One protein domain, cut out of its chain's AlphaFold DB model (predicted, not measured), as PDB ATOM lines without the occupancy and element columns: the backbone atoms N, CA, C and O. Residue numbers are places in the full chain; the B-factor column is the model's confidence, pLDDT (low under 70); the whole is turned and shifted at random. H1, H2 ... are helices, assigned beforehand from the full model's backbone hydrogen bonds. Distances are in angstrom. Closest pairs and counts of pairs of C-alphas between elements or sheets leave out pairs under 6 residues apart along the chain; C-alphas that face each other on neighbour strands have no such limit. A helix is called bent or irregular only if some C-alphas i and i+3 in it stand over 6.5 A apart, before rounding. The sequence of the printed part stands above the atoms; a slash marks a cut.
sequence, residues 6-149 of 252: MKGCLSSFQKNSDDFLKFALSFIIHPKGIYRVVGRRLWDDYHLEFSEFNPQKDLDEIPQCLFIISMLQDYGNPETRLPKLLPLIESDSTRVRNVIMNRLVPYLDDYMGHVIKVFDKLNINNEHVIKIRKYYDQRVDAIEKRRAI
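What this domain is: This is residues 6 to 149 of the 252 residues of an uncharacterized protein of Barnesiella viscericola DSM 18177 (UniProt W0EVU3). Three helices side by side, H5, H6 and H7, make an up-and-down bundle in the middle of this all-helix domain. The hairpin of H2 and H3 is set crosswise at the H5 side, H9 runs beside H7, H8 packs on H6, and H1 and H10 lie at opposite ends of the longest axis. The printed part has 144 residues with ten named helices, H1 to H10 in order along the chain, and no named strand. The whole is compact, with a radius of gyration of the C-alphas of 16.1 A, and spans 49 by 39 by 29 A.

How they stand to each other: Begin at H1, residues 6 to 14, which touches H2, residues 17 to 28, only at the corner and only just, with 3 pairs of C-alphas within 8 A; the closest C-alphas are those of Gln 14 and Phe 20, 5.5 A apart. H2 forms a helical hairpin with H3, residues 33 to 45, touching it with residues 24 to 28 alone; the closest C-alphas, those of Ile 28 and Arg 36, are 4.4 A apart, at a tilt of 37 degrees, only just steep. Go on past H4, residues 55 to 58, to H5, residues 61 to 71. H2 and H5 only just touch, with 3 pairs of C-alphas within 8 A; C-alphas 28 and 70 are closest at 6.3 A, and the lines are about perpendicular at 81 degrees. H6, residues 78 to 90, touches H4 with residues 84 to 88 alone, the closest C-alphas being those of Gln 56 and Leu 88, 6.0 A apart. H5, H6 and H7, residues 94 to 110, form the up-and-down bundle, each running against the one before it. H5 and H7 touch at a shallow tilt of 5 degrees, the same way, with C-alphas 65 and 96 closest at 5.6 A. H6 and H7 form a hairpin at a shallow tilt of 30 degrees, opposite ways, with C-alphas 89 and 97 closest at 5.2 A. H8, residues 114 to 121, touches residues 78 to 83 of H6 alone at a steep tilt of 67 degrees, with C-alphas 79 and 118 closest at 6.5 A. H9, residues 127 to 137, only just touches H7, with 3 pairs of C-alphas within 8 A, and runs the same way at a shallow tilt of 19 degrees; C-alphas 105 and 132 are closest at 7.0 A. H10, residues 140 to 147, is near H9, and the two meet only through their link. In H1, H2, H3, H5, H9 and H10 every O i to N i+4 pair is within hydrogen-bond range; H7 has 12 of 13, H8 3 of 4, H6 2 of 9 beside 5 of 10 O i to N i+3 pairs, and H4 is too short for such a pair.

Where its parts are: Find C-alpha 6 at (-29.022, -94.522, 37.296), where H1 begins. H2 is 16.4 A from first to last C-alpha, H3 18.5 A, H5 15.5 A and H9 15.2 A. H6, 18.6 A long, is only just irregular: C-alphas 84 and 87 are 6.7 A apart. Look for C-alpha 94 at (-53.820, -121.825, 54.308); from there H7, the longest helix, runs 24.9 A. H10 ends at C-alpha 147, (-45.509, -127.410, 20.052).

The domain as a whole: The two C-alphas farthest apart are those of Cys 9 and Asp 141, at 49.1 A. The printed part has no cut, and no link is long. Mean pLDDT of the printed part is 81.9; residues 6 to 16 and residue 125 are under 70.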
ATOM      1  N   MET A   6     -28.903 -93.850  35.988       54.12
ATOM      2  CA  MET A   6     -29.022 -94.522  37.296       54.12
ATOM      3  C   MET A   6     -28.267 -95.851  37.402       54.12
ATOM      4  O   MET A   6     -28.133 -96.373  38.505       54.12
ATOM      5  N   LYS A   7     -27.737 -96.405  36.303       55.88
ATOM      6  CA  LYS A   7     -27.055 -97.711  36.333       55.88
ATOM      7  C   LYS A   7     -25.832 -97.709  37.260       55.88
ATOM      8  O   LYS A   7     -25.601 -98.692  37.951       55.88
ATOM      9  N   GLY A   8     -25.094 -96.594  37.315       56.91
ATOM     10  CA  GLY A   8     -23.958 -96.411  38.228       56.91
ATOM     11  C   GLY A   8     -24.369 -96.237  39.694       56.91
ATOM     12  O   GLY A   8     -23.728 -96.782  40.586       56.91
ATOM     13  N   CYS A   9     -25.471 -95.527  39.953       59.84
ATOM     14  CA  CYS A   9     -25.995 -95.355  41.309       59.84
ATOM     15  C   CYS A   9     -26.580 -96.665  41.851       59.84
ATOM     16  O   CYS A   9     -26.277 -97.048  42.977       59.84
ATOM     17  N   LEU A  10     -27.354 -97.392  41.041       60.47
ATOM     18  CA  LEU A  10     -27.942 -98.676  41.424       60.47
ATOM     19  C   LEU A  10     -26.871 -99.757  41.618       60.47
ATOM     20  O   LEU A  10     -26.941-100.488  42.599       60.47
ATOM     21  N   SER A  11     -25.838 -99.807  40.768       60.69
ATOM     22  CA  SER A  11     -24.713-100.732  40.972       60.69
ATOM     23  C   SER A  11     -23.878-100.381  42.207       60.69
ATOM     24  O   SER A  11     -23.372-101.270  42.889       60.69
ATOM     25  N   SER A  12     -23.757 -99.093  42.551       59.66
ATOM     26  CA  SER A  12     -23.126 -98.677  43.807       59.66
ATOM     27  C   SER A  12     -23.972 -99.022  45.036       59.66
ATOM     28  O   SER A  12     -23.414 -99.420  46.054       59.66
ATOM     29  N   PHE A  13     -25.303 -98.940  44.923       60.44
ATOM     30  CA  PHE A  13     -26.248 -99.276  45.988       60.44
ATOM     31  C   PHE A  13     -26.359-100.796  46.200       60.44
ATOM     32  O   PHE A  13     -26.454-101.241  47.337       60.44
ATOM     33  N   GLN A  14     -26.206-101.599  45.139       62.53
ATOM     34  CA  GLN A  14     -26.121-103.065  45.209       62.53
ATOM     35  C   GLN A  14     -24.991-103.562  46.125       62.53
ATOM     36  O   GLN A  14     -25.097-104.647  46.691       62.53
ATOM     37  N   LYS A  15     -23.912-102.782  46.306       61.25
ATOM     38  CA  LYS A  15     -22.805-103.153  47.206       61.25
ATOM     39  C   LYS A  15     -23.259-103.353  48.655       61.25
ATOM     40  O   LYS A  15     -22.562-104.026  49.406       61.25
ATOM     41  N   ASN A  16     -24.404-102.785  49.029       64.50
ATOM     42  CA  ASN A  16     -25.116-103.101  50.256       64.50
ATOM     43  C   ASN A  16     -26.325-103.991  49.906       64.50
ATOM     44  O   ASN A  16     -27.424-103.500  49.635       64.50
ATOM     45  N   SER A  17     -26.079-105.305  49.831       71.06
ATOM     46  CA  SER A  17     -27.012-106.303  49.283       71.06
ATOM     47  C   SER A  17     -28.381-106.289  49.957       71.06
ATOM     48  O   SER A  17     -29.404-106.443  49.288       71.06
ATOM     49  N   ASP A  18     -28.405-106.070  51.269       77.31
ATOM     50  CA  ASP A  18     -29.609-106.217  52.083       77.31
ATOM     51  C   ASP A  18     -30.537-105.012  51.940       77.31
ATOM     52  O   ASP A  18     -31.755-105.166  51.823       77.31
ATOM     53  N   ASP A  19     -29.972-103.805  51.895       82.31
ATOM     54  CA  ASP A  19     -30.747-102.583  51.677       82.31
ATOM     55  C   ASP A  19     -31.283-102.520  50.242       82.31
ATOM     56  O   ASP A  19     -32.429-102.115  50.023       82.31
ATOM     57  N   PHE A  20     -30.504-103.003  49.268       85.81
ATOM     58  CA  PHE A  20     -30.958-103.133  47.884       85.81
ATOM     59  C   PHE A  20     -32.106-104.142  47.746       85.81
ATOM     60  O   PHE A  20     -33.112-103.857  47.091       85.81
ATOM     61  N   LEU A  21     -31.993-105.301  48.400       87.50
ATOM     62  CA  LEU A  21     -33.043-106.315  48.422       87.50
ATOM     63  C   LEU A  21     -34.331-105.767  49.048       87.50
ATOM     64  O   LEU A  21     -35.397-105.885  48.446       87.50
ATOM     65  N   LYS A  22     -34.250-105.124  50.222       89.06
ATOM     66  CA  LYS A  22     -35.417-104.499  50.875       89.06
ATOM     67  C   LYS A  22     -36.074-103.457  49.976       89.06
ATOM     68  O   LYS A  22     -37.300-103.413  49.873       89.06
ATOM     69  N   PHE A  23     -35.266-102.651  49.291       89.44
ATOM     70  CA  PHE A  23     -35.756-101.675  48.328       89.44
ATOM     71  C   PHE A  23     -36.513-102.351  47.175       89.44
ATOM     72  O   PHE A  23     -37.670-102.009  46.920       89.44
ATOM     73  N   ALA A  24     -35.925-103.362  46.533       91.69
ATOM     74  CA  ALA A  24     -36.582-104.102  45.457       91.69
ATOM     75  C   ALA A  24     -37.887-104.774  45.927       91.69
ATOM     76  O   ALA A  24     -38.920-104.651  45.265       91.69
ATOM     77  N   LEU A  25     -37.876-105.412  47.103       92.81
ATOM     78  CA  LEU A  25     -39.063-106.029  47.703       92.81
ATOM     79  C   LEU A  25     -40.173-105.007  47.953       92.81
ATOM     80  O   LEU A  25     -41.323-105.275  47.605       92.81
ATOM     81  N   SER A  26     -39.835-103.816  48.463       92.75
ATOM     82  CA  SER A  26     -40.813-102.743  48.701       92.75
ATOM     83  C   SER A  26     -41.525-102.292  47.421       92.75
ATOM     84  O   SER A  26     -42.702-101.939  47.459       92.75
ATOM     85  N   PHE A  27     -40.843-102.377  46.274       93.25
ATOM     86  CA  PHE A  27     -41.422-102.102  44.962       93.25
ATOM     87  C   PHE A  27     -42.278-103.272  44.466       93.25
ATOM     88  O   PHE A  27     -43.369-103.048  43.944       93.25
ATOM     89  N   ILE A  28     -41.831-104.520  44.654       93.88
ATOM     90  CA  ILE A  28     -42.550-105.727  44.202       93.88
ATOM     91  C   ILE A  28     -43.936-105.840  44.844       93.88
ATOM     92  O   ILE A  28     -44.882-106.234  44.156       93.88
ATOM     93  N   ILE A  29     -44.072-105.478  46.123       93.12
ATOM     94  CA  ILE A  29     -45.347-105.533  46.863       93.12
ATOM     95  C   ILE A  29     -46.083-104.186  46.906       93.12
ATOM     96  O   ILE A  29     -47.040-104.021  47.661       93.12
ATOM     97  N   HIS A  30     -45.651-103.211  46.104       92.56
ATOM     98  CA  HIS A  30     -46.210-101.867  46.142       92.56
ATOM     99  C   HIS A  30     -47.668-101.827  45.620       92.56
ATOM    100  O   HIS A  30     -47.982-102.485  44.622       92.56
ATOM    101  N   PRO A  31     -48.567-101.008  46.210       88.06
ATOM    102  CA  PRO A  31     -49.958-100.890  45.756       88.06
ATOM    103  C   PRO A  31     -50.115-100.442  44.299       88.06
ATOM    104  O   PRO A  31     -50.985-100.950  43.590       88.06
ATOM    105  N   LYS A  32     -49.262 -99.521  43.834       88.19
ATOM    106  CA  LYS A  32     -49.284 -99.066  42.434       88.19
ATOM    107  C   LYS A  32     -48.600-100.025  41.466       88.19
ATOM    108  O   LYS A  32     -47.469-100.447  41.725       88.19
ATOM    109  N   GLY A  33     -49.237-100.290  40.326       86.44
ATOM    110  CA  GLY A  33     -48.748-101.270  39.353       86.44
ATOM    111  C   GLY A  33     -47.395-100.918  38.750       86.44
ATOM    112  O   GLY A  33     -46.524-101.785  38.668       86.44
ATOM    113  N   ILE A  34     -47.160 -99.642  38.435       88.69
ATOM    114  CA  ILE A  34     -45.895 -99.182  37.839       88.69
ATOM    115  C   ILE A  34     -44.666 -99.528  38.695       88.69
ATOM    116  O   ILE A  34     -43.652 -99.984  38.166       88.69
ATOM    117  N   TYR A  35     -44.757 -99.384  40.021       90.56
ATOM    118  CA  TYR A  35     -43.642 -99.702  40.912       90.56
ATOM    119  C   TYR A  35     -43.395-101.204  40.985       90.56
ATOM    120  O   TYR A  35     -42.238-101.616  41.000       90.56
ATOM    121  N   ARG A  36     -44.447-102.030  40.915       92.88
ATOM    122  CA  ARG A  36     -44.282-103.487  40.854       92.88
ATOM    123  C   ARG A  36     -43.539-103.927  39.598       92.88
ATOM    124  O   ARG A  36     -42.681-104.800  39.686       92.88
ATOM    125  N   VAL A  37     -43.802-103.296  38.448       88.94
ATOM    126  CA  VAL A  37     -43.038-103.552  37.210       88.94
ATOM    127  C   VAL A  37     -41.557-103.260  37.416       88.94
ATOM    128  O   VAL A  37     -40.712-104.073  37.049       88.94
ATOM    129  N   VAL A  38     -41.244-102.115  38.023       89.25
ATOM    130  CA  VAL A  38     -39.859-101.729  38.314       89.25
ATOM    131  C   VAL A  38     -39.219-102.711  39.296       89.25
ATOM    132  O   VAL A  38     -38.126-103.191  39.026       89.25
ATOM    133  N   GLY A  39     -39.905-103.077  40.381       90.31
ATOM    134  CA  GLY A  39     -39.401-104.030  41.373       90.31
ATOM    135  C   GLY A  39     -39.069-105.397  40.775       90.31
ATOM    136  O   GLY A  39     -38.017-105.957  41.065       90.31
ATOM    137  N   ARG A  40     -39.915-105.906  39.873       90.75
ATOM    138  CA  ARG A  40     -39.664-107.173  39.172       90.75
ATOM    139  C   ARG A  40     -38.511-107.091  38.176       90.75
ATOM    140  O   ARG A  40     -37.742-108.037  38.071       90.75
ATOM    141  N   ARG A  41     -38.339-105.954  37.493       87.38
ATOM    142  CA  ARG A  41     -37.149-105.725  36.658       87.38
ATOM    143  C   ARG A  41     -35.879-105.664  37.495       87.38
ATOM    144  O   ARG A  41     -34.901-106.290  37.128       87.38
ATOM    145  N   LEU A  42     -35.905-104.973  38.637       88.19
ATOM    146  CA  LEU A  42     -34.771-104.953  39.567       88.19
ATOM    147  C   LEU A  42     -34.442-106.361  40.075       88.19
ATOM    148  O   LEU A  42     -33.272-106.704  40.185       88.19
ATOM    149  N   TRP A  43     -35.460-107.178  40.344       89.19
ATOM    150  CA  TRP A  43     -35.268-108.578  40.708       89.19
ATOM    151  C   TRP A  43     -34.518-109.358  39.625       89.19
ATOM    152  O   TRP A  43     -33.498-109.976  39.925       89.19
ATOM    153  N   ASP A  44     -35.011-109.309  38.385       84.56
ATOM    154  CA  ASP A  44     -34.456-110.086  37.273       84.56
ATOM    155  C   ASP A  44     -33.078-109.558  36.817       84.56
ATOM    156  O   ASP A  44     -32.170-110.348  36.575       84.56
ATOM    157  N   ASP A  45     -32.899-108.235  36.724       83.38
ATOM    158  CA  ASP A  45     -31.673-107.601  36.208       83.38
ATOM    159  C   ASP A  45     -30.486-107.716  37.179       83.38
ATOM    160  O   ASP A  45     -29.332-107.694  36.750       83.38
ATOM    161  N   TYR A  46     -30.758-107.810  38.487       81.31
ATOM    162  CA  TYR A  46     -29.737-107.904  39.540       81.31
ATOM    163  C   TYR A  46     -29.658-109.292  40.180       81.31
ATOM    164  O   TYR A  46     -28.972-109.459  41.189       81.31
ATOM    165  N   HIS A  47     -30.320-110.285  39.586       82.81
ATOM    166  CA  HIS A  47     -30.249-111.686  39.989       82.81
ATOM    167  C   HIS A  47     -30.564-111.934  41.473       82.81
ATOM    168  O   HIS A  47     -29.875-112.690  42.170       82.81
ATOM    169  N   LEU A  48     -31.616-111.281  41.981       85.19
ATOM    170  CA  LEU A  48     -31.994-111.376  43.395       85.19
ATOM    171  C   LEU A  48     -32.479-112.780  43.794       85.19
ATOM    172  O   LEU A  48     -32.578-113.074  44.987       85.19
ATOM    173  N   GLU A  49     -32.695-113.687  42.836       82.88
ATOM    174  CA  GLU A  49     -32.913-115.111  43.094       82.88
ATOM    175  C   GLU A  49     -31.767-115.784  43.863       82.88
ATOM    176  O   GLU A  49     -32.020-116.752  44.580       82.88
ATOM    177  N   PHE A  50     -30.536-115.268  43.773       82.75
ATOM    178  CA  PHE A  50     -29.387-115.803  44.514       82.75
ATOM    179  C   PHE A  50     -29.195-115.172  45.896       82.75
ATOM    180  O   PHE A  50     -28.300-115.585  46.630       82.75
ATOM    181  N   SER A  51     -30.022-114.193  46.274       85.06
ATOM    182  CA  SER A  51     -29.980-113.620  47.622       85.06
ATOM    183  C   SER A  51     -30.353-114.655  48.689       85.06
ATOM    184  O   SER A  51     -31.022-115.650  48.402       85.06
ATOM    185  N   GLU A  52     -29.990-114.407  49.947       85.75
ATOM    186  CA  GLU A  52     -30.378-115.274  51.074       85.75
ATOM    187  C   GLU A  52     -31.867-115.161  51.449       85.75
ATOM    188  O   GLU A  52     -32.365-115.952  52.245       85.75
ATOM    189  N   PHE A  53     -32.597-114.236  50.815       89.19
ATOM    190  CA  PHE A  53     -34.015-113.986  51.047       89.19
ATOM    191  C   PHE A  53     -34.859-115.262  51.013       89.19
ATOM    192  O   PHE A  53     -34.849-116.013  50.029       89.19
ATOM    193  N   ASN A  54     -35.654-115.468  52.052       89.69
ATOM    194  CA  ASN A  54     -36.633-116.529  52.155       89.69
ATOM    195  C   ASN A  54     -38.009-115.925  52.472       89.69
ATOM    196  O   ASN A  54     -38.271-115.573  53.622       89.69
ATOM    197  N   PRO A  55     -38.944-115.874  51.505       90.88
ATOM    198  CA  PRO A  55     -40.231-115.224  51.726       90.88
ATOM    199  C   PRO A  55     -41.080-115.903  52.803       90.88
ATOM    200  O   PRO A  55     -41.952-115.254  53.362       90.88
ATOM    201  N   GLN A  56     -40.845-117.178  53.128       89.38
ATOM    202  CA  GLN A  56     -41.569-117.844  54.212       89.38
ATOM    203  C   GLN A  56     -41.126-117.351  55.597       89.38
ATOM    204  O   GLN A  56     -41.935-117.342  56.519       89.38
ATOM    205  N   LYS A  57     -39.853-116.960  55.743       89.31
ATOM    206  CA  LYS A  57     -39.265-116.502  57.012       89.31
ATOM    207  C   LYS A  57     -39.257-114.981  57.145       89.31
ATOM    208  O   LYS A  57     -39.439-114.471  58.243       89.31
ATOM    209  N   ASP A  58     -39.049-114.284  56.033       90.19
ATOM    210  CA  ASP A  58     -38.707-112.860  56.026       90.19
ATOM    211  C   ASP A  58     -39.913-111.950  55.751       90.19
ATOM    212  O   ASP A  58     -39.798-110.728  55.841       90.19
ATOM    213  N   LEU A  59     -41.062-112.522  55.379       91.75
ATOM    214  CA  LEU A  59     -42.290-111.784  55.093       91.75
ATOM    215  C   LEU A  59     -43.453-112.286  55.947       91.75
ATOM    216  O   LEU A  59     -43.640-113.492  56.101       91.75
ATOM    217  N   ASP A  60     -44.301-111.357  56.384       92.00
ATOM    218  CA  ASP A  60     -45.603-111.674  56.971       92.00
ATOM    219  C   ASP A  60     -46.582-112.236  55.923       92.00
ATOM    220  O   ASP A  60     -46.412-112.067  54.712       92.00
ATOM    221  N   GLU A  61     -47.675-112.849  56.383       91.56
ATOM    222  CA  GLU A  61     -48.670-113.534  55.542       91.56
ATOM    223  C   GLU A  61     -49.209-112.679  54.376       91.56
ATOM    224  O   GLU A  61     -49.345-113.154  53.243       91.56
ATOM    225  N   ILE A  62     -49.529-111.405  54.633       90.75
ATOM    226  CA  ILE A  62     -50.067-110.499  53.607       90.75
ATOM    227  C   ILE A  62     -48.989-110.173  52.558       90.75
ATOM    228  O   ILE A  62     -49.237-110.432  51.375       90.75
ATOM    229  N   PRO A  63     -47.795-109.669  52.930       91.38
ATOM    230  CA  PRO A  63     -46.678-109.513  52.001       91.38
ATOM    231  C   PRO A  63     -46.315-110.786  51.227       91.38
ATOM    232  O   PRO A  63     -46.040-110.678  50.034       91.38
ATOM    233  N   GLN A  64     -46.383-111.981  51.831       91.62
ATOM    234  CA  GLN A  64     -46.189-113.251  51.112       91.62
ATOM    235  C   GLN A  64     -47.195-113.403  49.962       91.62
ATOM    236  O   GLN A  64     -46.808-113.683  48.825       91.62
ATOM    237  N   CYS A  65     -48.485-113.166  50.224       89.81
ATOM    238  CA  CYS A  65     -49.527-113.230  49.196       89.81
ATOM    239  C   CYS A  65     -49.287-112.214  48.067       89.81
ATOM    240  O   CYS A  65     -49.411-112.553  46.888       89.81
ATOM    241  N   LEU A  66     -48.930-110.974  48.415       91.25
ATOM    242  CA  LEU A  66     -48.659-109.910  47.442       91.25
ATOM    243  C   LEU A  66     -47.414-110.214  46.605       91.25
ATOM    244  O   LEU A  66     -47.423-110.007  45.391       91.25
ATOM    245  N   PHE A  67     -46.377-110.764  47.235       93.50
ATOM    246  CA  PHE A  67     -45.159-111.204  46.567       93.50
ATOM    247  C   PHE A  67     -45.459-112.301  45.540       93.50
ATOM    248  O   PHE A  67     -45.083-112.155  44.378       93.50
ATOM    249  N   ILE A  68     -46.223-113.335  45.919       91.69
ATOM    250  CA  ILE A  68     -46.668-114.399  45.002       91.69
ATOM    251  C   ILE A  68     -47.419-113.815  43.805       91.69
ATOM    252  O   ILE A  68     -47.102-114.134  42.657       91.69
ATOM    253  N   ILE A  69     -48.422-112.971  44.069       89.44
ATOM    254  CA  ILE A  69     -49.254-112.386  43.013       89.44
ATOM    255  C   ILE A  69     -48.380-111.582  42.058       89.44
ATOM    256  O   ILE A  69     -48.458-111.806  40.856       89.44
ATOM    257  N   SER A  70     -47.538-110.690  42.583       91.12
ATOM    258  CA  SER A  70     -46.692-109.814  41.775       91.12
ATOM    259  C   SER A  70     -45.692-110.607  40.933       91.12
ATOM    260  O   SER A  70     -45.642-110.423  39.716       91.12
ATOM    261  N   MET A  71     -44.944-111.532  41.542       91.81
ATOM    262  CA  MET A  71     -43.873-112.285  40.874       91.81
ATOM    263  C   MET A  71     -44.369-113.214  39.761       91.81
ATOM    264  O   MET A  71     -43.606-113.503  38.836       91.81
ATOM    265  N   LEU A  72     -45.632-113.650  39.822       89.19
ATOM    266  CA  LEU A  72     -46.276-114.492  38.806       89.19
ATOM    267  C   LEU A  72     -47.188-113.708  37.843       89.19
ATOM    268  O   LEU A  72     -47.794-114.313  36.962       89.19
ATOM    269  N   GLN A  73     -47.318-112.384  38.002       84.50
ATOM    270  CA  GLN A  73     -48.240-111.564  37.203       84.50
ATOM    271  C   GLN A  73     -47.741-111.315  35.771       84.50
ATOM    272  O   GLN A  73     -48.550-111.144  34.858       84.50
ATOM    273  N   ASP A  74     -46.422-111.255  35.572       80.25
ATOM    274  CA  ASP A  74     -45.806-110.898  34.290       80.25
ATOM    275  C   ASP A  74     -45.000-112.047  33.655       80.25
ATOM    276  O   ASP A  74     -45.080-113.204  34.070       80.25
ATOM    277  N   TYR A  75     -44.253-111.737  32.592       72.38
ATOM    278  CA  TYR A  75     -43.521-112.714  31.779       72.38
ATOM    279  C   TYR A  75     -42.086-112.985  32.262       72.38
ATOM    280  O   TYR A  75     -41.223-113.332  31.458       72.38
ATOM    281  N   GLY A  76     -41.804-112.814  33.556       75.00
ATOM    282  CA  GLY A  76     -40.489-113.140  34.108       75.00
ATOM    283  C   GLY A  76     -40.157-114.630  34.063       75.00
ATOM    284  O   GLY A  76     -41.053-115.480  34.106       75.00
ATOM    285  N   ASN A  77     -38.858-114.939  33.999       76.25
ATOM    286  CA  ASN A  77     -38.354-116.298  33.811       76.25
ATOM    287  C   ASN A  77     -38.771-117.224  34.980       76.25
ATOM    288  O   ASN A  77     -38.395-116.974  36.129       76.25
ATOM    289  N   PRO A  78     -39.498-118.328  34.717       77.75
ATOM    290  CA  PRO A  78     -39.898-119.275  35.754       77.75
ATOM    291  C   PRO A  78     -38.707-119.908  36.477       77.75
ATOM    292  O   PRO A  78     -38.821-120.217  37.659       77.75
ATOM    293  N   GLU A  79     -37.563-120.088  35.811       76.88
ATOM    294  CA  GLU A  79     -36.388-120.709  36.429       76.88
ATOM    295  C   GLU A  79     -35.742-119.831  37.508       76.88
ATOM    296  O   GLU A  79     -35.171-120.379  38.445       76.88
ATOM    297  N   THR A  80     -35.856-118.501  37.417       81.38
ATOM    298  CA  THR A  80     -35.303-117.575  38.424       81.38
ATOM    299  C   THR A  80     -36.321-117.243  39.510       81.38
ATOM    300  O   THR A  80     -35.975-117.128  40.683       81.38
ATOM    301  N   ARG A  81     -37.605-117.133  39.153       86.25
ATOM    302  CA  ARG A  81     -38.641-116.666  40.084       86.25
ATOM    303  C   ARG A  81     -39.293-117.771  40.909       86.25
ATOM    304  O   ARG A  81     -39.555-117.569  42.093       86.25
ATOM    305  N   LEU A  82     -39.551-118.942  40.322       86.31
ATOM    306  CA  LEU A  82     -40.214-120.037  41.040       86.31
ATOM    307  C   LEU A  82     -39.420-120.577  42.236       86.31
ATOM    308  O   LEU A  82     -40.068-120.846  43.245       86.31
ATOM    309  N   PRO A  83     -38.076-120.711  42.205       85.94
ATOM    310  CA  PRO A  83     -37.334-121.251  43.345       85.94
ATOM    311  C   PRO A  83     -37.613-120.530  44.667       85.94
ATOM    312  O   PRO A  83     -37.715-121.181  45.701       85.94
ATOM    313  N   LYS A  84     -37.804-119.203  44.641       88.19
ATOM    314  CA  LYS A  84     -38.144-118.423  45.842       88.19
ATOM    315  C   LYS A  84     -39.609-118.538  46.249       88.19
ATOM    316  O   LYS A  84     -39.915-118.407  47.425       88.19
ATOM    317  N   LEU A  85     -40.511-118.796  45.308       89.81
ATOM    318  CA  LEU A  85     -41.942-118.935  45.587       89.81
ATOM    319  C   LEU A  85     -42.309-120.333  46.080       89.81
ATOM    320  O   LEU A  85     -43.230-120.481  46.873       89.81
ATOM    321  N   LEU A  86     -41.595-121.357  45.623       85.06
ATOM    322  CA  LEU A  86     -41.924-122.755  45.875       85.06
ATOM    323  C   LEU A  86     -42.004-123.163  47.353       85.06
ATOM    324  O   LEU A  86     -42.944-123.889  47.680       85.06
ATOM    325  N   PRO A  87     -41.140-122.665  48.258       86.50
ATOM    326  CA  PRO A  87     -41.297-122.903  49.693       86.50
ATOM    327  C   PRO A  87     -42.673-122.491  50.242       86.50
ATOM    328  O   PRO A  87     -43.195-123.121  51.155       86.50
ATOM    329  N   LEU A  88     -43.331-121.492  49.641       89.06
ATOM    330  CA  LEU A  88     -44.643-121.006  50.089       89.06
ATOM    331  C   LEU A  88     -45.787-121.998  49.820       89.06
ATOM    332  O   LEU A  88     -46.866-121.837  50.392       89.06
ATOM    333  N   ILE A  89     -45.570-123.036  49.003       85.50
ATOM    334  CA  ILE A  89     -46.517-124.159  48.872       85.50
ATOM    335  C   ILE A  89     -46.681-124.882  50.215       85.50
ATOM    336  O   ILE A  89     -47.761-125.386  50.517       85.50
ATOM    337  N   GLU A  90     -45.629-124.885  51.032       83.19
ATOM    338  CA  GLU A  90     -45.580-125.524  52.347       83.19
ATOM    339  C   GLU A  90     -45.717-124.508  53.489       83.19
ATOM    340  O   GLU A  90     -45.437-124.827  54.639       83.19
ATOM    341  N   SER A  91     -46.159-123.279  53.187       85.81
ATOM    342  CA  SER A  91     -46.432-122.260  54.205       85.81
ATOM    343  C   SER A  91     -47.488-122.751  55.193       85.81
ATOM    344  O   SER A  91     -48.461-123.388  54.784       85.81
ATOM    345  N   ASP A  92     -47.357-122.399  56.473       86.06
ATOM    346  CA  ASP A  92     -48.340-122.735  57.510       86.06
ATOM    347  C   ASP A  92     -49.697-122.050  57.262       86.06
ATOM    348  O   ASP A  92     -50.753-122.599  57.596       86.06
ATOM    349  N   SER A  93     -49.701-120.895  56.581       86.62
ATOM    350  CA  SER A  93     -50.937-120.194  56.223       86.62
ATOM    351  C   SER A  93     -51.662-120.870  55.058       86.62
ATOM    352  O   SER A  93     -51.211-120.883  53.910       86.62
ATOM    353  N   THR A  94     -52.885-121.331  55.331       85.19
ATOM    354  CA  THR A  94     -53.820-121.825  54.308       85.19
ATOM    355  C   THR A  94     -54.086-120.782  53.220       85.19
ATOM    356  O   THR A  94     -54.251-121.136  52.052       85.19
ATOM    357  N   ARG A  95     -54.104-119.489  53.567       85.69
ATOM    358  CA  ARG A  95     -54.324-118.407  52.603       85.69
ATOM    359  C   ARG A  95     -53.170-118.315  51.612       85.69
ATOM    360  O   ARG A  95     -53.420-118.273  50.411       85.69
ATOM    361  N   VAL A  96     -51.931-118.336  52.105       87.38
ATOM    362  CA  VAL A  96     -50.720-118.293  51.272       87.38
ATOM    363  C   VAL A  96     -50.685-119.495  50.333       87.38
ATOM    364  O   VAL A  96     -50.537-119.309  49.122       87.38
ATOM    365  N   ARG A  97     -50.949-120.703  50.858       84.50
ATOM    366  CA  ARG A  97     -51.049-121.932  50.049       84.50
ATOM    367  C   ARG A  97     -52.104-121.809  48.947       84.50
ATOM    368  O   ARG A  97     -51.840-122.137  47.796       84.50
ATOM    369  N   ASN A  98     -53.285-121.275  49.250       82.12
ATOM    370  CA  ASN A  98     -54.332-121.095  48.241       82.12
ATOM    371  C   ASN A  98     -53.939-120.071  47.163       82.12
ATOM    372  O   ASN A  98     -54.189-120.300  45.979       82.12
ATOM    373  N   VAL A  99     -53.303-118.959  47.545       86.94
ATOM    374  CA  VAL A  99     -52.871-117.915  46.600       86.94
ATOM    375  C   VAL A  99     -51.822-118.449  45.628       86.94
ATOM    376  O   VAL A  99     -51.972-118.251  44.419       86.94
ATOM    377  N   ILE A 100     -50.797-119.157  46.117       87.25
ATOM    378  CA  ILE A 100     -49.768-119.727  45.237       87.25
ATOM    379  C   ILE A 100     -50.350-120.781  44.301       87.25
ATOM    380  O   ILE A 100     -50.095-120.728  43.100       87.25
ATOM    381  N   MET A 101     -51.220-121.662  44.798       82.38
ATOM    382  CA  MET A 101     -51.850-122.687  43.966       82.38
ATOM    383  C   MET A 101     -52.722-122.083  42.862       82.38
ATOM    384  O   MET A 101     -52.604-122.479  41.701       82.38
ATOM    385  N   ASN A 102     -53.529-121.069  43.188       81.38
ATOM    386  CA  ASN A 102     -54.373-120.377  42.211       81.38
ATOM    387  C   ASN A 102     -53.563-119.645  41.133       81.38
ATOM    388  O   ASN A 102     -54.037-119.499  40.008       81.38
ATOM    389  N   ARG A 103     -52.351-119.175  41.455       85.50
ATOM    390  CA  ARG A 103     -51.478-118.483  40.495       85.50
ATOM    391  C   ARG A 103     -50.593-119.430  39.690       85.50
ATOM    392  O   ARG A 103     -50.306-119.125  38.538       85.50
ATOM    393  N   LEU A 104     -50.209-120.583  40.235       83.12
ATOM    394  CA  LEU A 104     -49.363-121.551  39.529       83.12
ATOM    395  C   LEU A 104     -50.067-122.235  38.353       83.12
ATOM    396  O   LEU A 104     -49.407-122.530  37.362       83.12
ATOM    397  N   VAL A 105     -51.380-122.473  38.425       78.88
ATOM    398  CA  VAL A 105     -52.144-123.108  37.332       78.88
ATOM    399  C   VAL A 105     -52.116-122.285  36.032       78.88
ATOM    400  O   VAL A 105     -51.650-122.816  35.023       78.88
ATOM    401  N   PRO A 106     -52.536-121.002  36.009       77.19
ATOM    402  CA  PRO A 106     -52.443-120.195  34.791       77.19
ATOM    403  C   PRO A 106     -50.986-119.994  34.355       77.19
ATOM    404  O   PRO A 106     -50.681-120.074  33.170       77.19
ATOM    405  N   TYR A 107     -50.063-119.843  35.309       80.94
ATOM    406  CA  TYR A 107     -48.634-119.722  35.020       80.94
ATOM    407  C   TYR A 107     -48.060-120.983  34.342       80.94
ATOM    408  O   TYR A 107     -47.204-120.901  33.462       80.94
ATOM    409  N   LEU A 108     -48.556-122.171  34.693       79.50
ATOM    410  CA  LEU A 108     -48.194-123.424  34.034       79.50
ATOM    411  C   LEU A 108     -48.672-123.466  32.580       79.50
ATOM    412  O   LEU A 108     -47.896-123.871  31.709       79.50
ATOM    413  N   ASP A 109     -49.908-123.046  32.317       75.50
ATOM    414  CA  ASP A 109     -50.465-122.981  30.961       75.50
ATOM    415  C   ASP A 109     -49.679-121.999  30.086       75.50
ATOM    416  O   ASP A 109     -49.301-122.312  28.952       75.50
ATOM    417  N   ASP A 110     -49.351-120.844  30.656       77.00
ATOM    418  CA  ASP A 110     -48.566-119.784  30.034       77.00
ATOM    419  C   ASP A 110     -47.196-120.276  29.560       77.00
ATOM    420  O   ASP A 110     -46.783-120.050  28.414       77.00
ATOM    421  N   TYR A 111     -46.522-121.029  30.422       75.31
ATOM    422  CA  TYR A 111     -45.226-121.628  30.139       75.31
ATOM    423  C   TYR A 111     -45.319-123.045  29.570       75.31
ATOM    424  O   TYR A 111     -44.312-123.753  29.533       75.31
ATOM    425  N   MET A 112     -46.493-123.484  29.104       72.00
ATOM    426  CA  MET A 112     -46.691-124.797  28.481       72.00
ATOM    427  C   MET A 112     -46.096-125.963  29.286       72.00
ATOM    428  O   MET A 112     -45.442-126.852  28.734       72.00
ATOM    429  N   GLY A 113     -46.230-125.938  30.609       73.00
ATOM    430  CA  GLY A 113     -45.687-126.986  31.473       73.00
ATOM    431  C   GLY A 113     -44.175-126.949  31.696       73.00
ATOM    432  O   GLY A 113     -43.653-127.843  32.354       73.00
ATOM    433  N   HIS A 114     -43.442-125.925  31.229       76.00
ATOM    434  CA  HIS A 114     -42.030-125.751  31.614       76.00
ATOM    435  C   HIS A 114     -41.850-125.615  33.135       76.00
ATOM    436  O   HIS A 114     -40.810-126.003  33.659       76.00
ATOM    437  N   VAL A 115     -42.887-125.156  33.839       77.69
ATOM    438  CA  VAL A 115     -42.971-125.110  35.305       77.69
ATOM    439  C   VAL A 115     -42.731-126.487  35.947       77.69
ATOM    440  O   VAL A 115     -42.026-126.570  36.947       77.69
ATOM    441  N   ILE A 116     -43.219-127.580  35.341       81.19
ATOM    442  CA  ILE A 116     -43.036-128.944  35.875       81.19
ATOM    443  C   ILE A 116     -41.556-129.329  35.936       81.19
ATOM    444  O   ILE A 116     -41.106-129.891  36.930       81.19
ATOM    445  N   LYS A 117     -40.765-128.925  34.934       79.31
ATOM    446  CA  LYS A 117     -39.315-129.177  34.921       79.31
ATOM    447  C   LYS A 117     -38.597-128.492  36.082       79.31
ATOM    448  O   LYS A 117     -37.571-128.986  36.539       79.31
ATOM    449  N   VAL A 118     -39.107-127.350  36.548       78.19
ATOM    450  CA  VAL A 118     -38.554-126.653  37.716       78.19
ATOM    451  C   VAL A 118     -38.866-127.433  38.993       78.19
ATOM    452  O   VAL A 118     -37.982-127.589  39.831       78.19
ATOM    453  N   PHE A 119     -40.071-128.002  39.113       78.69
ATOM    454  CA  PHE A 119     -40.418-128.883  40.236       78.69
ATOM    455  C   PHE A 119     -39.550-130.144  40.269       78.69
ATOM    456  O   PHE A 119     -39.093-130.531  41.342       78.69
ATOM    457  N   ASP A 120     -39.279-130.741  39.103       79.81
ATOM    458  CA  ASP A 120     -38.386-131.900  38.975       79.81
ATOM    459  C   ASP A 120     -36.955-131.559  39.408       79.81
ATOM    460  O   ASP A 120     -36.363-132.280  40.206       79.81
ATOM    461  N   LYS A 121     -36.408-130.428  38.931       78.69
ATOM    462  CA  LYS A 121     -35.058-129.957  39.295       78.69
ATOM    463  C   LYS A 121     -34.904-129.719  40.798       78.69
ATOM    464  O   LYS A 121     -33.844-129.992  41.350       78.69
ATOM    465  N   LEU A 122     -35.942-129.190  41.443       72.62
ATOM    466  CA  LEU A 122     -35.940-128.878  42.875       72.62
ATOM    467  C   LEU A 122     -36.391-130.059  43.748       72.62
ATOM    468  O   LEU A 122     -36.438-129.928  44.967       72.62
ATOM    469  N   ASN A 123     -36.698-131.206  43.134       73.62
ATOM    470  CA  ASN A 123     -37.106-132.446  43.791       73.62
ATOM    471  C   ASN A 123     -38.301-132.284  44.756       73.62
ATOM    472  O   ASN A 123     -38.349-132.896  45.824       73.62
ATOM    473  N   ILE A 124     -39.272-131.441  44.388       70.88
ATOM    474  CA  ILE A 124     -40.438-131.130  45.229       70.88
ATOM    475  C   ILE A 124     -41.566-132.120  44.928       70.88
ATOM    476  O   ILE A 124     -42.129-132.116  43.831       70.88
ATOM    477  N   ASN A 125     -41.935-132.928  45.925       68.69
ATOM    478  CA  ASN A 125     -42.971-133.965  45.822       68.69
ATOM    479  C   ASN A 125     -44.039-133.841  46.924       68.69
ATOM    480  O   ASN A 125     -44.333-134.792  47.644       68.69
ATOM    481  N   ASN A 126     -44.638-132.657  47.045       73.50
ATOM    482  CA  ASN A 126     -45.766-132.402  47.946       73.50
ATOM    483  C   ASN A 126     -47.114-132.778  47.283       73.50
ATOM    484  O   ASN A 126     -47.252-132.684  46.061       73.50
ATOM    485  N   GLU A 127     -48.138-133.133  48.072       77.38
ATOM    486  CA  GLU A 127     -49.528-133.352  47.627       77.38
ATOM    487  C   GLU A 127     -50.048-132.226  46.711       77.38
ATOM    488  O   GLU A 127     -50.714-132.474  45.702       77.38
ATOM    489  N   HIS A 128     -49.700-130.976  47.018       72.38
ATOM    490  CA  HIS A 128     -50.052-129.819  46.198       72.38
ATOM    491  C   HIS A 128     -49.399-129.861  44.807       72.38
ATOM    492  O   HIS A 128     -50.071-129.635  43.800       72.38
ATOM    493  N   VAL A 129     -48.121-130.230  44.724       75.44
ATOM    494  CA  VAL A 129     -47.410-130.389  43.446       75.44
ATOM    495  C   VAL A 129     -47.969-131.571  42.655       75.44
ATOM    496  O   VAL A 129     -48.132-131.464  41.441       75.44
ATOM    497  N   ILE A 130     -48.356-132.661  43.324       79.62
ATOM    498  CA  ILE A 130     -49.018-133.811  42.686       79.62
ATOM    499  C   ILE A 130     -50.327-133.380  42.009       79.62
ATOM    500  O   ILE A 130     -50.599-133.793  40.880       79.62
ATOM    501  N   LYS A 131     -51.118-132.499  42.638       79.31
ATOM    502  CA  LYS A 131     -52.340-131.943  42.025       79.31
ATOM    503  C   LYS A 131     -52.033-131.136  40.757       79.31
ATOM    504  O   LYS A 131     -52.738-131.295  39.763       79.31
ATOM    505  N   ILE A 132     -50.970-130.325  40.761       79.75
ATOM    506  CA  ILE A 132     -50.540-129.566  39.572       79.75
ATOM    507  C   ILE A 132     -50.032-130.504  38.472       79.75
ATOM    508  O   ILE A 132     -50.373-130.311  37.308       79.75
ATOM    509  N   ARG A 133     -49.265-131.543  38.824       81.88
ATOM    510  CA  ARG A 133     -48.813-132.565  37.867       81.88
ATOM    511  C   ARG A 133     -49.994-133.264  37.209       81.88
ATOM    512  O   ARG A 133     -50.061-133.301  35.992       81.88
ATOM    513  N   LYS A 134     -50.993-133.679  37.992       83.62
ATOM    514  CA  LYS A 134     -52.215-134.289  37.450       83.62
ATOM    515  C   LYS A 134     -52.954-133.357  36.483       83.62
ATOM    516  O   LYS A 134     -53.462-133.818  35.465       83.62
ATOM    517  N   TYR A 135     -53.013-132.058  36.785       81.12
ATOM    518  CA  TYR A 135     -53.568-131.062  35.864       81.12
ATOM    519  C   TYR A 135     -52.744-130.947  34.570       81.12
ATOM    520  O   TYR A 135     -53.306-130.904  33.478       81.12
ATOM    521  N   TYR A 136     -51.415-130.939  34.679       82.19
ATOM    522  CA  TYR A 136     -50.519-130.943  33.525       82.19
ATOM    523  C   TYR A 136     -50.685-132.198  32.662       82.19
ATOM    524  O   TYR A 136     -50.812-132.075  31.447       82.19
ATOM    525  N   ASP A 137     -50.762-133.380  33.274       84.25
ATOM    526  CA  ASP A 137     -50.911-134.660  32.573       84.25
ATOM    527  C   ASP A 137     -52.203-134.704  31.746       84.25
ATOM    528  O   ASP A 137     -52.217-135.223  30.635       84.25
ATOM    529  N   GLN A 138     -53.283-134.074  32.223       83.12
ATOM    530  CA  GLN A 138     -54.530-133.932  31.455       83.12
ATOM    531  C   GLN A 138     -54.383-133.044  30.208       83.12
ATOM    532  O   GLN A 138     -55.213-133.107  29.301       83.12
ATOM    533  N   ARG A 139     -53.357-132.189  30.162       78.12
ATOM    534  CA  ARG A 139     -53.142-131.189  29.107       78.12
ATOM    535  C   ARG A 139     -51.911-131.446  28.250       78.12
ATOM    536  O   ARG A 139     -51.743-130.752  27.243       78.12
ATOM    537  N   VAL A 140     -51.064-132.408  28.616       81.62
ATOM    538  CA  VAL A 140     -49.774-132.648  27.956       81.62
ATOM    539  C   VAL A 140     -49.953-132.900  26.461       81.62
ATOM    540  O   VAL A 140     -49.304-132.232  25.661       81.62
ATOM    541  N   ASP A 141     -50.946-133.703  26.074       81.25
ATOM    542  CA  ASP A 141     -51.270-133.981  24.672       81.25
ATOM    543  C   ASP A 141     -51.607-132.709  23.882       81.25
ATOM    544  O   ASP A 141     -51.189-132.538  22.736       81.25
ATOM    545  N   ALA A 142     -52.372-131.790  24.480       79.19
ATOM    546  CA  ALA A 142     -52.732-130.525  23.842       79.19
ATOM    547  C   ALA A 142     -51.512-129.597  23.713       79.19
ATOM    548  O   ALA A 142     -51.344-128.924  22.692       79.19
ATOM    549  N   ILE A 143     -50.641-129.589  24.725       75.81
ATOM    550  CA  ILE A 143     -49.385-128.832  24.717       75.81
ATOM    551  C   ILE A 143     -48.436-129.371  23.641       75.81
ATOM    552  O   ILE A 143     -47.866-128.588  22.879       75.81
ATOM    553  N   GLU A 144     -48.275-130.689  23.540       79.69
ATOM    554  CA  GLU A 144     -47.405-131.329  22.551       79.69
ATOM    555  C   GLU A 144     -47.904-131.112  21.126       79.69
ATOM    556  O   GLU A 144     -47.126-130.682  20.268       79.69
ATOM    557  N   LYS A 145     -49.210-131.292  20.885       80.38
ATOM    558  CA  LYS A 145     -49.836-130.971  19.593       80.38
ATOM    559  C   LYS A 145     -49.551-129.532  19.183       80.38
ATOM    560  O   LYS A 145     -49.193-129.290  18.036       80.38
ATOM    561  N   ARG A 146     -49.643-128.583  20.120       73.06
ATOM    562  CA  ARG A 146     -49.363-127.170  19.844       73.06
ATOM    563  C   ARG A 146     -47.885-126.901  19.559       73.06
ATOM    564  O   ARG A 146     -47.586-126.165  18.624       73.06
ATOM    565  N   ARG A 147     -46.961-127.515  20.306       70.62
ATOM    566  CA  ARG A 147     -45.509-127.410  20.052       70.62
ATOM    567  C   ARG A 147     -45.100-127.976  18.690       70.62
ATOM    568  O   ARG A 147     -44.091-127.540  18.141       70.62
ATOM    569  N   ALA A 148     -45.856-128.934  18.157       77.06
ATOM    570  CA  ALA A 148     -45.610-129.516  16.841       77.06
ATOM    571  C   ALA A 148     -46.028-128.601  15.669       77.06
ATOM    572  O   ALA A 148     -45.584-128.832  14.542       77.06
ATOM    573  N   ILE A 149     -46.840-127.563  15.913       75.88
ATOM    574  CA  ILE A 149     -47.277-126.602  14.888       75.88
ATOM    575  C   ILE A 149     -46.097-125.694  14.533       75.88
ATOM    576  O   ILE A 149     -45.654-124.869  15.336       75.88
TER     577      ILE A 149